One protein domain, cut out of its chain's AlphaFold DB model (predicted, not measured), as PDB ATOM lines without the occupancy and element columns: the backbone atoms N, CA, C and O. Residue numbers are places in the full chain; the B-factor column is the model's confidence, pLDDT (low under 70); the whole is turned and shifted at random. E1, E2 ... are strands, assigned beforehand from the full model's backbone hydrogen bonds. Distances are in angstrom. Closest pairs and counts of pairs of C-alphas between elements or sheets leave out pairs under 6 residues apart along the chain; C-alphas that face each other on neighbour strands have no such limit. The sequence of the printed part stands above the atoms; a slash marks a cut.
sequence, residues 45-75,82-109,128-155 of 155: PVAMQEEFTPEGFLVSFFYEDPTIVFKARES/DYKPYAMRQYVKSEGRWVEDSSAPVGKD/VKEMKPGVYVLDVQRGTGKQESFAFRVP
ATOM      1  N   PRO A  45     -47.066 -51.361 -20.817       95.44
ATOM      2  CA  PRO A  45     -47.226 -49.934 -21.034       95.44
ATOM      3  C   PRO A  45     -46.484 -49.128 -19.960       95.44
ATOM      4  O   PRO A  45     -46.366 -49.571 -18.816       95.44
ATOM      5  N   VAL A  46     -46.015 -47.939 -20.330       96.56
ATOM      6  CA  VAL A  46     -45.436 -46.951 -19.410       96.56
ATOM      7  C   VAL A  46     -46.504 -45.974 -18.918       96.56
ATOM      8  O   VAL A  46     -47.501 -45.723 -19.602       96.56
ATOM      9  N   ALA A  47     -46.305 -45.426 -17.718       95.88
ATOM     10  CA  ALA A  47     -47.211 -44.449 -17.129       95.88
ATOM     11  C   ALA A  47     -46.884 -43.040 -17.648       95.88
ATOM     12  O   ALA A  47     -46.038 -42.335 -17.096       95.88
ATOM     13  N   MET A  48     -47.568 -42.635 -18.717       96.06
ATOM     14  CA  MET A  48     -47.433 -41.293 -19.280       96.06
ATOM     15  C   MET A  48     -48.039 -40.234 -18.355       96.06
ATOM     16  O   MET A  48     -49.101 -40.434 -17.764       96.06
ATOM     17  N   GLN A  49     -47.367 -39.094 -18.278       95.81
ATOM     18  CA  GLN A  49     -47.819 -37.880 -17.610       95.81
ATOM     19  C   GLN A  49     -47.706 -36.705 -18.575       95.81
ATOM     20  O   GLN A  49     -46.985 -36.775 -19.570       95.81
ATOM     21  N   GLU A  50     -48.428 -35.630 -18.282       94.69
ATOM     22  CA  GLU A  50     -48.415 -34.412 -19.080       94.69
ATOM     23  C   GLU A  50     -48.263 -33.201 -18.167       94.69
ATOM     24  O   GLU A  50     -48.816 -33.163 -17.065       94.69
ATOM     25  N   GLU A  51     -47.521 -32.203 -18.629       93.62
ATOM     26  CA  GLU A  51     -47.407 -30.913 -17.959       93.62
ATOM     27  C   GLU A  51     -47.331 -29.779 -18.973       93.62
ATOM     28  O   GLU A  51     -46.952 -29.979 -20.127       93.62
ATOM     29  N   PHE A  52     -47.689 -28.575 -18.534       91.06
ATOM     30  CA  PHE A  52     -47.473 -27.374 -19.326       91.06
ATOM     31  C   PHE A  52     -46.072 -26.823 -19.065       91.06
ATOM     32  O   PHE A  52     -45.685 -26.638 -17.910       91.06
ATOM     33  N   THR A  53     -45.331 -26.516 -20.128       85.38
ATOM     34  CA  THR A  53     -44.081 -25.758 -20.027       85.38
ATOM     35  C   THR A  53     -44.368 -24.315 -19.581       85.38
ATOM     36  O   THR A  53     -45.501 -23.841 -19.732       85.38
ATOM     37  N   PRO A  54     -43.368 -23.571 -19.069       87.00
ATOM     38  CA  PRO A  54     -43.528 -22.150 -18.742       87.00
ATOM     39  C   PRO A  54     -44.042 -21.294 -19.913       87.00
ATOM     40  O   PRO A  54     -44.718 -20.290 -19.703       87.00
ATOM     41  N   GLU A  55     -43.753 -21.705 -21.148       87.00
ATOM     42  CA  GLU A  55     -44.191 -21.061 -22.389       87.00
ATOM     43  C   GLU A  55     -45.615 -21.466 -22.818       87.00
ATOM     44  O   GLU A  55     -46.135 -20.936 -23.801       87.00
ATOM     45  N   GLY A  56     -46.265 -22.379 -22.088       87.94
ATOM     46  CA  GLY A  56     -47.657 -22.784 -22.299       87.94
ATOM     47  C   GLY A  56     -47.865 -23.979 -23.233       87.94
ATOM     48  O   GLY A  56     -49.001 -24.237 -23.630       87.94
ATOM     49  N   PHE A  57     -46.814 -24.725 -23.587       86.38
ATOM     50  CA  PHE A  57     -46.940 -25.936 -24.407       86.38
ATOM     51  C   PHE A  57     -47.210 -27.160 -23.531       86.38
ATOM     52  O   PHE A  57     -46.554 -27.335 -22.511       86.38
ATOM     53  N   LEU A  58     -48.147 -28.025 -23.922       90.25
ATOM     54  CA  LEU A  58     -48.342 -29.312 -23.252       90.25
ATOM     55  C   LEU A  58     -47.263 -30.291 -23.728       90.25
ATOM     56  O   LEU A  58     -47.127 -30.513 -24.931       90.25
ATOM     57  N   VAL A  59     -46.515 -30.877 -22.796       90.56
ATOM     58  CA  VAL A  59     -45.491 -31.888 -23.078       90.56
ATOM     59  C   VAL A  59     -45.801 -33.180 -22.337       90.56
ATOM     60  O   VAL A  59     -46.129 -33.169 -21.150       90.56
ATOM     61  N   SER A  60     -45.687 -34.306 -23.039       94.38
ATOM     62  CA  SER A  60     -45.790 -35.634 -22.437       94.38
ATOM     63  C   SER A  60     -44.430 -36.094 -21.899       94.38
ATOM     64  O   SER A  60     -43.386 -35.843 -22.508       94.38
ATOM     65  N   PHE A  61     -44.427 -36.814 -20.778       96.00
ATOM     66  CA  PHE A  61     -43.224 -37.410 -20.196       96.00
ATOM     67  C   PHE A  61     -43.517 -38.709 -19.427       96.00
ATOM     68  O   PHE A  61     -44.665 -39.014 -19.111       96.00
ATOM     69  N   PHE A  62     -42.473 -39.479 -19.117       97.38
ATOM     70  CA  PHE A  62     -42.525 -40.672 -18.255       97.38
ATOM     71  C   PHE A  62     -41.190 -40.879 -17.519       97.38
ATOM     72  O   PHE A  62     -40.178 -40.279 -17.885       97.38
ATOM     73  N   TYR A  63     -41.170 -41.698 -16.463       96.38
ATOM     74  CA  TYR A  63     -39.982 -41.862 -15.603       96.38
ATOM     75  C   TYR A  63     -39.230 -43.171 -15.837       96.38
ATOM     76  O   TYR A  63     -38.022 -43.246 -15.614       96.38
ATOM     77  N   GLU A  64     -39.932 -44.219 -16.252       94.50
ATOM     78  CA  GLU A  64     -39.372 -45.558 -16.363       94.50
ATOM     79  C   GLU A  64     -38.363 -45.645 -17.512       94.50
ATOM     80  O   GLU A  64     -38.642 -45.225 -18.631       94.50
ATOM     81  N   ASP A  65     -37.190 -46.236 -17.279       94.00
ATOM     82  CA  ASP A  65     -36.276 -46.523 -18.385       94.00
ATOM     83  C   ASP A  65     -36.860 -47.646 -19.274       94.00
ATOM     84  O   ASP A  65     -37.294 -48.681 -18.756       94.00
ATOM     85  N   PRO A  66     -36.850 -47.493 -20.616       94.31
ATOM     86  CA  PRO A  66     -37.381 -48.511 -21.516       94.31
ATOM     87  C   PRO A  66     -36.671 -49.856 -21.352       94.31
ATOM     88  O   PRO A  66     -35.446 -49.947 -21.461       94.31
ATOM     89  N   THR A  67     -37.452 -50.916 -21.141       92.56
ATOM     90  CA  THR A  67     -36.946 -52.290 -20.979       92.56
ATOM     91  C   THR A  67     -36.777 -53.019 -22.310       92.56
ATOM     92  O   THR A  67     -35.977 -53.946 -22.416       92.56
ATOM     93  N   ILE A  68     -37.506 -52.588 -23.342       95.12
ATOM     94  CA  ILE A  68     -37.396 -53.120 -24.697       95.12
ATOM     95  C   ILE A  68     -36.264 -52.408 -25.436       95.12
ATOM     96  O   ILE A  68     -36.290 -51.190 -25.604       95.12
ATOM     97  N   VAL A  69     -35.318 -53.190 -25.955       94.25
ATOM     98  CA  VAL A  69     -34.363 -52.748 -26.978       94.25
ATOM     99  C   VAL A  69     -34.846 -53.274 -28.325       94.25
ATOM    100  O   VAL A  69     -34.902 -54.485 -28.538       94.25
ATOM    101  N   PHE A  70     -35.220 -52.371 -29.225       93.31
ATOM    102  CA  PHE A  70     -35.767 -52.697 -30.533       93.31
ATOM    103  C   PHE A  70     -34.689 -52.550 -31.606       93.31
ATOM    104  O   PHE A  70     -34.254 -51.447 -31.936       93.31
ATOM    105  N   LYS A  71     -34.269 -53.675 -32.182       91.38
ATOM    106  CA  LYS A  71     -33.308 -53.697 -33.283       91.38
ATOM    107  C   LYS A  71     -34.076 -53.837 -34.587       91.38
ATOM    108  O   LYS A  71     -34.501 -54.936 -34.919       91.38
ATOM    109  N   ALA A  72     -34.240 -52.758 -35.349       84.56
ATOM    110  CA  ALA A  72     -35.167 -52.713 -36.490       84.56
ATOM    111  C   ALA A  72     -35.049 -53.878 -37.503       84.56
ATOM    112  O   ALA A  72     -36.046 -54.272 -38.098       84.56
ATOM    113  N   ARG A  73     -33.852 -54.459 -37.686       85.19
ATOM    114  CA  ARG A  73     -33.622 -55.599 -38.597       85.19
ATOM    115  C   ARG A  73     -33.914 -56.978 -37.991       85.19
ATOM    116  O   ARG A  73     -34.126 -57.927 -38.737       85.19
ATOM    117  N   GLU A  74     -33.898 -57.096 -36.668       89.81
ATOM    118  CA  GLU A  74     -34.028 -58.365 -35.926       89.81
ATOM    119  C   GLU A  74     -35.347 -58.454 -35.145       89.81
ATOM    120  O   GLU A  74     -35.786 -59.548 -34.777       89.81
ATOM    121  N   SER A  75     -35.965 -57.303 -34.878       92.88
ATOM    122  CA  SER A  75     -37.136 -57.154 -34.030       92.88
ATOM    123  C   SER A  75     -38.376 -56.796 -34.845       92.88
ATOM    124  O   SER A  75     -38.325 -56.031 -35.808       92.88
ATOM    125  N   ASP A  82     -57.597 -56.202 -29.919       93.06
ATOM    126  CA  ASP A  82     -58.028 -54.851 -30.304       93.06
ATOM    127  C   ASP A  82     -56.949 -53.771 -30.118       93.06
ATOM    128  O   ASP A  82     -57.271 -52.633 -29.777       93.06
ATOM    129  N   TYR A  83     -55.674 -54.117 -30.300       94.81
ATOM    130  CA  TYR A  83     -54.551 -53.188 -30.161       94.81
ATOM    131  C   TYR A  83     -54.188 -52.596 -31.522       94.81
ATOM    132  O   TYR A  83     -53.759 -53.311 -32.428       94.81
ATOM    133  N   LYS A  84     -54.354 -51.281 -31.665       93.25
ATOM    134  CA  LYS A  84     -54.106 -50.542 -32.905       93.25
ATOM    135  C   LYS A  84     -53.096 -49.421 -32.658       93.25
ATOM    136  O   LYS A  84     -53.459 -48.420 -32.037       93.25
ATOM    137  N   PRO A  85     -51.835 -49.565 -33.093       93.19
ATOM    138  CA  PRO A  85     -50.866 -48.476 -33.012       93.19
ATOM    139  C   PRO A  85     -51.294 -47.315 -33.916       93.19
ATOM    140  O   PRO A  85     -51.813 -47.544 -35.010       93.19
ATOM    141  N   TYR A  86     -51.078 -46.077 -33.475       91.25
ATOM    142  CA  TYR A  86     -51.499 -44.893 -34.241       91.25
ATOM    143  C   TYR A  86     -50.482 -43.749 -34.255       91.25
ATOM    144  O   TYR A  86     -50.525 -42.918 -35.164       91.25
ATOM    145  N   ALA A  87     -49.573 -43.694 -33.282       91.06
ATOM    146  CA  ALA A  87     -48.531 -42.680 -33.228       91.06
ATOM    147  C   ALA A  87     -47.232 -43.260 -32.671       91.06
ATOM    148  O   ALA A  87     -47.237 -44.182 -31.860       91.06
ATOM    149  N   MET A  88     -46.118 -42.700 -33.126       93.19
ATOM    150  CA  MET A  88     -44.795 -42.953 -32.581       93.19
ATOM    151  C   MET A  88     -44.132 -41.603 -32.343       93.19
ATOM    152  O   MET A  88     -44.242 -40.710 -33.181       93.19
ATOM    153  N   ARG A  89     -43.487 -41.438 -31.193       94.00
ATOM    154  CA  ARG A  89     -42.894 -40.168 -30.757       94.00
ATOM    155  C   ARG A  89     -41.514 -40.421 -30.168       94.00
ATOM    156  O   ARG A  89     -41.298 -41.463 -29.547       94.00
ATOM    157  N   GLN A  90     -40.580 -39.501 -30.391       95.31
ATOM    158  CA  GLN A  90     -39.233 -39.574 -29.827       95.31
ATOM    159  C   GLN A  90     -39.189 -38.858 -28.476       95.31
ATOM    160  O   GLN A  90     -39.899 -37.878 -28.268       95.31
ATOM    161  N   TYR A  91     -38.366 -39.362 -27.560       96.31
ATOM    162  CA  TYR A  91     -38.185 -38.811 -26.225       96.31
ATOM    163  C   TYR A  91     -36.702 -38.629 -25.911       96.31
ATOM    164  O   TYR A  91     -35.854 -39.444 -26.292       96.31
ATOM    165  N   VAL A  92     -36.398 -37.574 -25.162       95.50
ATOM    166  CA  VAL A  92     -35.056 -37.231 -24.682       95.50
ATOM    167  C   VAL A  92     -35.022 -37.228 -23.160       95.50
ATOM    168  O   VAL A  92     -36.020 -36.947 -22.498       95.50
ATOM    169  N   LYS A  93     -33.868 -37.571 -22.584       95.38
ATOM    170  CA  LYS A  93     -33.707 -37.599 -21.129       95.38
ATOM    171  C   LYS A  93     -33.450 -36.182 -20.619       95.38
ATOM    172  O   LYS A  93     -32.473 -35.560 -21.025       95.38
ATOM    173  N   SER A  94     -34.294 -35.704 -19.713       93.38
ATOM    174  CA  SER A  94     -34.163 -34.411 -19.042       93.38
ATOM    175  C   SER A  94     -34.586 -34.558 -17.585       93.38
ATOM    176  O   SER A  94     -35.601 -35.185 -17.308       93.38
ATOM    177  N   GLU A  95     -33.795 -34.039 -16.645       90.75
ATOM    178  CA  GLU A  95     -34.145 -34.000 -15.211       90.75
ATOM    179  C   GLU A  95     -34.618 -35.347 -14.616       90.75
ATOM    180  O   GLU A  95     -35.516 -35.410 -13.785       90.75
ATOM    181  N   GLY A  96     -34.016 -36.461 -15.049       92.88
ATOM    182  CA  GLY A  96     -34.353 -37.798 -14.540       92.88
ATOM    183  C   GLY A  96     -35.625 -38.425 -15.126       92.88
ATOM    184  O   GLY A  96     -35.997 -39.518 -14.706       92.88
ATOM    185  N   ARG A  97     -36.248 -37.789 -16.122       95.56
ATOM    186  CA  ARG A  97     -37.416 -38.283 -16.866       95.56
ATOM    187  C   ARG A  97     -37.171 -38.261 -18.375       95.56
ATOM    188  O   ARG A  97     -36.233 -37.630 -18.864       95.56
ATOM    189  N   TRP A  98     -38.007 -38.971 -19.114       97.31
ATOM    190  CA  TRP A  98     -38.058 -38.951 -20.571       97.31
ATOM    191  C   TRP A  98     -39.146 -37.978 -21.001       97.31
ATOM    192  O   TRP A  98     -40.309 -38.200 -20.682       97.31
ATOM    193  N   VAL A  99     -38.778 -36.915 -21.713       95.81
ATOM    194  CA  VAL A  99     -39.691 -35.862 -22.187       95.81
ATOM    195  C   VAL A  99     -39.806 -35.947 -23.703       95.81
ATOM    196  O   VAL A  99     -38.810 -36.229 -24.373       95.81
ATOM    197  N   GLU A 100     -41.009 -35.746 -24.235       94.56
ATOM    198  CA  GLU A 100     -41.250 -35.754 -25.678       94.56
ATOM    199  C   GLU A 100     -40.363 -34.718 -26.388       94.56
ATOM    200  O   GLU A 100     -40.335 -33.542 -26.028       94.56
ATOM    201  N   ASP A 101     -39.644 -35.165 -27.417       91.62
ATOM    202  CA  ASP A 101     -38.828 -34.308 -28.269       91.62
ATOM    203  C   ASP A 101     -39.658 -33.808 -29.453       91.62
ATOM    204  O   ASP A 101     -39.698 -34.409 -30.530       91.62
ATOM    205  N   SER A 102     -40.319 -32.670 -29.251       83.44
ATOM    206  CA  SER A 102     -41.132 -32.017 -30.281       83.44
ATOM    207  C   SER A 102     -40.318 -31.524 -31.487       83.44
ATOM    208  O   SER A 102     -40.897 -31.241 -32.537       83.44
ATOM    209  N   SER A 103     -38.984 -31.450 -31.380       83.94
ATOM    210  CA  SER A 103     -38.098 -31.057 -32.483       83.94
ATOM    211  C   SER A 103     -37.769 -32.212 -33.439       83.94
ATOM    212  O   SER A 103     -37.301 -31.976 -34.557       83.94
ATOM    213  N   ALA A 104     -38.057 -33.457 -33.039       81.56
ATOM    214  CA  ALA A 104     -37.772 -34.670 -33.798       81.56
ATOM    215  C   ALA A 104     -39.040 -35.525 -34.017       81.56
ATOM    216  O   ALA A 104     -39.125 -36.657 -33.529       81.56
ATOM    217  N   PRO A 105     -40.042 -35.025 -34.772       79.31
ATOM    218  CA  PRO A 105     -41.251 -35.792 -35.043       79.31
ATOM    219  C   PRO A 105     -40.925 -37.056 -35.845       79.31
ATOM    220  O   PRO A 105     -40.187 -37.024 -36.833       79.31
ATOM    221  N   VAL A 106     -41.518 -38.182 -35.447       84.38
ATOM    222  CA  VAL A 106     -41.372 -39.446 -36.174       84.38
ATOM    223  C   VAL A 106     -42.368 -39.476 -37.331       84.38
ATOM    224  O   VAL A 106     -43.568 -39.267 -37.149       84.38
ATOM    225  N   GLY A 107     -41.870 -39.738 -38.540       79.44
ATOM    226  CA  GLY A 107     -42.708 -39.871 -39.729       79.44
ATOM    227  C   GLY A 107     -43.686 -41.042 -39.615       79.44
ATOM    228  O   GLY A 107     -43.337 -42.120 -39.133       79.44
ATOM    229  N   LYS A 108     -44.921 -40.859 -40.102       81.44
ATOM    230  CA  LYS A 108     -45.946 -41.925 -40.130       81.44
ATOM    231  C   LYS A 108     -45.555 -43.112 -41.017       81.44
ATOM    232  O   LYS A 108     -46.107 -44.192 -40.882       81.44
ATOM    233  N   ASP A 109     -44.614 -42.892 -41.921       82.81
ATOM    234  CA  ASP A 109     -44.041 -43.843 -42.867       82.81
ATOM    235  C   ASP A 109     -42.828 -44.606 -42.312       82.81
ATOM    236  O   ASP A 109     -42.239 -45.421 -43.018       82.81
ATOM    237  N   VAL A 128     -39.817 -49.716 -40.949       89.50
ATOM    238  CA  VAL A 128     -39.472 -49.842 -42.379       89.50
ATOM    239  C   VAL A 128     -38.526 -48.751 -42.871       89.50
ATOM    240  O   VAL A 128     -37.949 -48.879 -43.950       89.50
ATOM    241  N   LYS A 129     -38.313 -47.706 -42.065       88.62
ATOM    242  CA  LYS A 129     -37.280 -46.689 -42.288       88.62
ATOM    243  C   LYS A 129     -36.278 -46.679 -41.151       88.62
ATOM    244  O   LYS A 129     -36.594 -47.050 -40.028       88.62
ATOM    245  N   GLU A 130     -35.063 -46.241 -41.454       86.12
ATOM    246  CA  GLU A 130     -34.023 -46.105 -40.445       86.12
ATOM    247  C   GLU A 130     -34.454 -45.114 -39.357       86.12
ATOM    248  O   GLU A 130     -34.851 -43.983 -39.643       86.12
ATOM    249  N   MET A 131     -34.395 -45.569 -38.108       88.56
ATOM    250  CA  MET A 131     -34.620 -44.747 -36.925       88.56
ATOM    251  C   MET A 131     -33.270 -44.361 -36.341       88.56
ATOM    252  O   MET A 131     -32.356 -45.186 -36.289       88.56
ATOM    253  N   LYS A 132     -33.149 -43.114 -35.884       90.25
ATOM    254  CA  LYS A 132     -31.957 -42.685 -35.152       90.25
ATOM    255  C   LYS A 132     -31.881 -43.432 -33.809       90.25
ATOM    256  O   LYS A 132     -32.924 -43.788 -33.259       90.25
ATOM    257  N   PRO A 133     -30.680 -43.647 -33.253       92.62
ATOM    258  CA  PRO A 133     -30.544 -44.138 -31.887       92.62
ATOM    259  C   PRO A 133     -31.263 -43.211 -30.902       92.62
ATOM    260  O   PRO A 133     -31.147 -41.985 -30.997       92.62
ATOM    261  N   GLY A 134     -32.011 -43.781 -29.959       94.62
ATOM    262  CA  GLY A 134     -32.825 -42.990 -29.037       94.62
ATOM    263  C   GLY A 134     -33.929 -43.773 -28.339       94.62
ATOM    264  O   GLY A 134     -34.041 -44.993 -28.469       94.62
ATOM    265  N   VAL A 135     -34.745 -43.051 -27.570       96.94
ATOM    266  CA  VAL A 135     -35.935 -43.595 -26.913       96.94
ATOM    267  C   VAL A 135     -37.178 -43.134 -27.650       96.94
ATOM    268  O   VAL A 135     -37.315 -41.967 -28.008       96.94
ATOM    269  N   TYR A 136     -38.079 -44.080 -27.866       95.81
ATOM    270  CA  TYR A 136     -39.314 -43.885 -28.594       95.81
ATOM    271  C   TYR A 136     -40.478 -44.446 -27.791       95.81
ATOM    272  O   TYR A 136     -40.336 -45.437 -27.073       95.81
ATOM    273  N   VAL A 137     -41.640 -43.828 -27.953       96.25
ATOM    274  CA  VAL A 137     -42.911 -44.325 -27.436       96.25
ATOM    275  C   VAL A 137     -43.820 -44.613 -28.617       96.25
ATOM    276  O   VAL A 137     -43.978 -43.774 -29.503       96.25
ATOM    277  N   LEU A 138     -44.398 -45.810 -28.631       95.50
ATOM    278  CA  LEU A 138     -45.476 -46.189 -29.528       95.50
ATOM    279  C   LEU A 138     -46.805 -46.088 -28.780       95.50
ATOM    280  O   LEU A 138     -47.027 -46.813 -27.810       95.50
ATOM    281  N   ASP A 139     -47.697 -45.234 -29.263       94.69
ATOM    282  CA  ASP A 139     -49.044 -45.112 -28.726       94.69
ATOM    283  C   ASP A 139     -49.998 -46.060 -29.447       94.69
ATOM    284  O   ASP A 139     -50.054 -46.130 -30.684       94.69
ATOM    285  N   VAL A 140     -50.755 -46.802 -28.647       95.56
ATOM    286  CA  VAL A 140     -51.645 -47.868 -29.091       95.56
ATOM    287  C   VAL A 140     -53.032 -47.633 -28.514       95.56
ATOM    288  O   VAL A 140     -53.220 -47.486 -27.307       95.56
ATOM    289  N   GLN A 141     -54.033 -47.633 -29.386       95.25
ATOM    290  CA  GLN A 141     -55.430 -47.653 -28.988       95.25
ATOM    291  C   GLN A 141     -55.842 -49.098 -28.703       95.25
ATOM    292  O   GLN A 141     -55.665 -49.978 -29.545       95.25
ATOM    293  N   ARG A 142     -56.425 -49.336 -27.531       92.88
ATOM    294  CA  ARG A 142     -57.038 -50.599 -27.132       92.88
ATOM    295  C   ARG A 142     -58.559 -50.447 -27.097       92.88
ATOM    296  O   ARG A 142     -59.102 -49.691 -26.285       92.88
ATOM    297  N   GLY A 143     -59.254 -51.189 -27.957       89.06
ATOM    298  CA  GLY A 143     -60.717 -51.133 -28.056       89.06
ATOM    299  C   GLY A 143     -61.233 -49.731 -28.411       89.06
ATOM    300  O   GLY A 143     -60.639 -49.021 -29.219       89.06
ATOM    301  N   THR A 144     -62.344 -49.306 -27.803       80.00
ATOM    302  CA  THR A 144     -63.073 -48.075 -28.172       80.00
ATOM    303  C   THR A 144     -62.561 -46.782 -27.528       80.00
ATOM    304  O   THR A 144     -63.250 -45.769 -27.599       80.00
ATOM    305  N   GLY A 145     -61.354 -46.754 -26.951       76.44
ATOM    306  CA  GLY A 145     -60.794 -45.475 -26.486       76.44
ATOM    307  C   GLY A 145     -59.690 -45.520 -25.439       76.44
ATOM    308  O   GLY A 145     -59.180 -44.462 -25.084       76.44
ATOM    309  N   LYS A 146     -59.291 -46.694 -24.937       89.00
ATOM    310  CA  LYS A 146     -58.172 -46.752 -23.992       89.00
ATOM    311  C   LYS A 146     -56.864 -46.548 -24.755       89.00
ATOM    312  O   LYS A 146     -56.577 -47.315 -25.667       89.00
ATOM    313  N   GLN A 147     -56.088 -45.539 -24.385       93.31
ATOM    314  CA  GLN A 147     -54.748 -45.324 -24.924       93.31
ATOM    315  C   GLN A 147     -53.726 -45.970 -23.990       93.31
ATOM    316  O   GLN A 147     -53.825 -45.856 -22.767       93.31
ATOM    317  N   GLU A 148     -52.781 -46.698 -24.569       95.56
ATOM    318  CA  GLU A 148     -51.653 -47.306 -23.872       95.56
ATOM    319  C   GLU A 148     -50.372 -46.946 -24.635       95.56
ATOM    320  O   GLU A 148     -50.320 -47.054 -25.861       95.56
ATOM    321  N   SER A 149     -49.347 -46.508 -23.910       96.19
ATOM    322  CA  SER A 149     -48.078 -46.048 -24.478       96.19
ATOM    323  C   SER A 149     -46.974 -47.035 -24.143       96.19
ATOM    324  O   SER A 149     -46.835 -47.462 -22.999       96.19
ATOM    325  N   PHE A 150     -46.185 -47.407 -25.141       96.81
ATOM    326  CA  PHE A 150     -45.194 -48.470 -25.043       96.81
ATOM    327  C   PHE A 150     -43.808 -47.921 -25.391       96.81
ATOM    328  O   PHE A 150     -43.547 -47.565 -26.539       96.81
ATOM    329  N   ALA A 151     -42.918 -47.835 -24.398       97.25
ATOM    330  CA  ALA A 151     -41.585 -47.255 -24.564       97.25
ATOM    331  C   ALA A 151     -40.525 -48.298 -24.952       97.25
ATOM    332  O   ALA A 151     -40.477 -49.395 -24.385       97.25
ATOM    333  N   PHE A 152     -39.663 -47.953 -25.909       96.12
ATOM    334  CA  PHE A 152     -38.551 -48.781 -26.375       96.12
ATOM    335  C   PHE A 152     -37.320 -47.941 -26.714       96.12
ATOM    336  O   PHE A 152     -37.406 -46.743 -26.979       96.12
ATOM    337  N   ARG A 153     -36.157 -48.591 -26.721       95.75
ATOM    338  CA  ARG A 153     -34.881 -48.006 -27.131       95.75
ATOM    339  C   ARG A 153     -34.448 -48.561 -28.480       95.75
ATOM    340  O   ARG A 153     -34.422 -49.776 -28.656       95.75
ATOM    341  N   VAL A 154     -34.044 -47.684 -29.386       93.69
ATOM    342  CA  VAL A 154     -33.268 -48.035 -30.580       93.69
ATOM    343  C   VAL A 154     -31.787 -47.826 -30.232       93.69
ATOM    344  O   VAL A 154     -31.451 -46.727 -29.778       93.69
ATOM    345  N   PRO A 155     -30.937 -48.869 -30.328       91.19
ATOM    346  CA  PRO A 155     -29.519 -48.784 -29.979       91.19
ATOM    347  C   PRO A 155     -28.701 -47.958 -30.976       91.19
ATOM    348  O   PRO A 155     -29.138 -47.819 -32.141       91.19
TER     349      PRO A 155
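What this domain is: This is residues 45 to 75, 82 to 109 and 128 to 155 of the 155 residues of an uncharacterized protein of Holophagae bacterium (UniProt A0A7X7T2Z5). One strongly twisted sheet of six strands is curled like part of a barrel, with the short hairpin of E1 and E2 at one end of the row and the long hairpin of E5 and E6 at the other. Between them the hairpin of E3 and E4 joins the two ends, the long E3 bending on its way. The printed part has 87 residues with no named helix and six named strands, E1 to E6 along the chain; across the antiparallel sheet the order is E1, E2, E4, E3, E5, E6. The class is all strand, though 43 of the 87 residues, under half, are in named elements. The whole is compact, with a radius of gyration of the C-alphas of 13.2 A and spans of 40 by 33 by 24 A.

Where its parts are: Find C-alpha 49 at (-47.819, -37.880, -17.610), where E1 begins; it holds residues 49 to 52. E2 follows at residues 58 to 62. Go on to C-alpha 83 at (-54.551, -53.188, -30.161): E3, residues 83 to 94, runs 29.9 A from there and is the longest strand by residues. E4 is residues 97 to 100. E5, residues 134 to 142, is 25.5 A long, and E6, residues 146 to 154, is 25.8 A long and ends at C-alpha 154, (-33.268, -48.035, -30.580).

How they stand to each other: Start at the edge strand E1, antiparallel to E2 at 148 degrees, and find N 49 and O 61 at 2.8 A, within hydrogen-bond range. E2 is antiparallel to E4 at 139 degrees, with N 98 and O 62 at 2.8 A. E4 is antiparallel to E3 at 119 degrees; look at N 92 and O 99, 2.9 A. E3 bends by 70 degrees at residue 86, and its pairing is staggered: residues 83 to 91 pair with E5, residues 91 to 94 with E4. E3 and E5 stand at 149 degrees, with N 91 and O 135 at 2.8 A. E5 and the edge strand E6 stand at 157 degrees, with N 140 and O 148 at 2.8 A. Beside E6, residues 68 to 69 pair parallel with its residues 152 to 153. E1 and E6 are apart; E4 and E5 are only just apart, their closest C-alphas 8.1 A from each other.

The domain as a whole: The two C-alphas farthest apart are those of Pro 54 and Glu 74, 41.2 A. Residues 76 to 81 are not printed, with 21.3 A between C-alphas 75 and 82; residues 110 to 127 are not printed, with 7.6 A between C-alphas 109 and 128. Of the links printed whole, E1 to E2, E3 to E4 and E5 to E6 are tight. The mean pLDDT of the printed part is 91.7, and no printed residue is under 70.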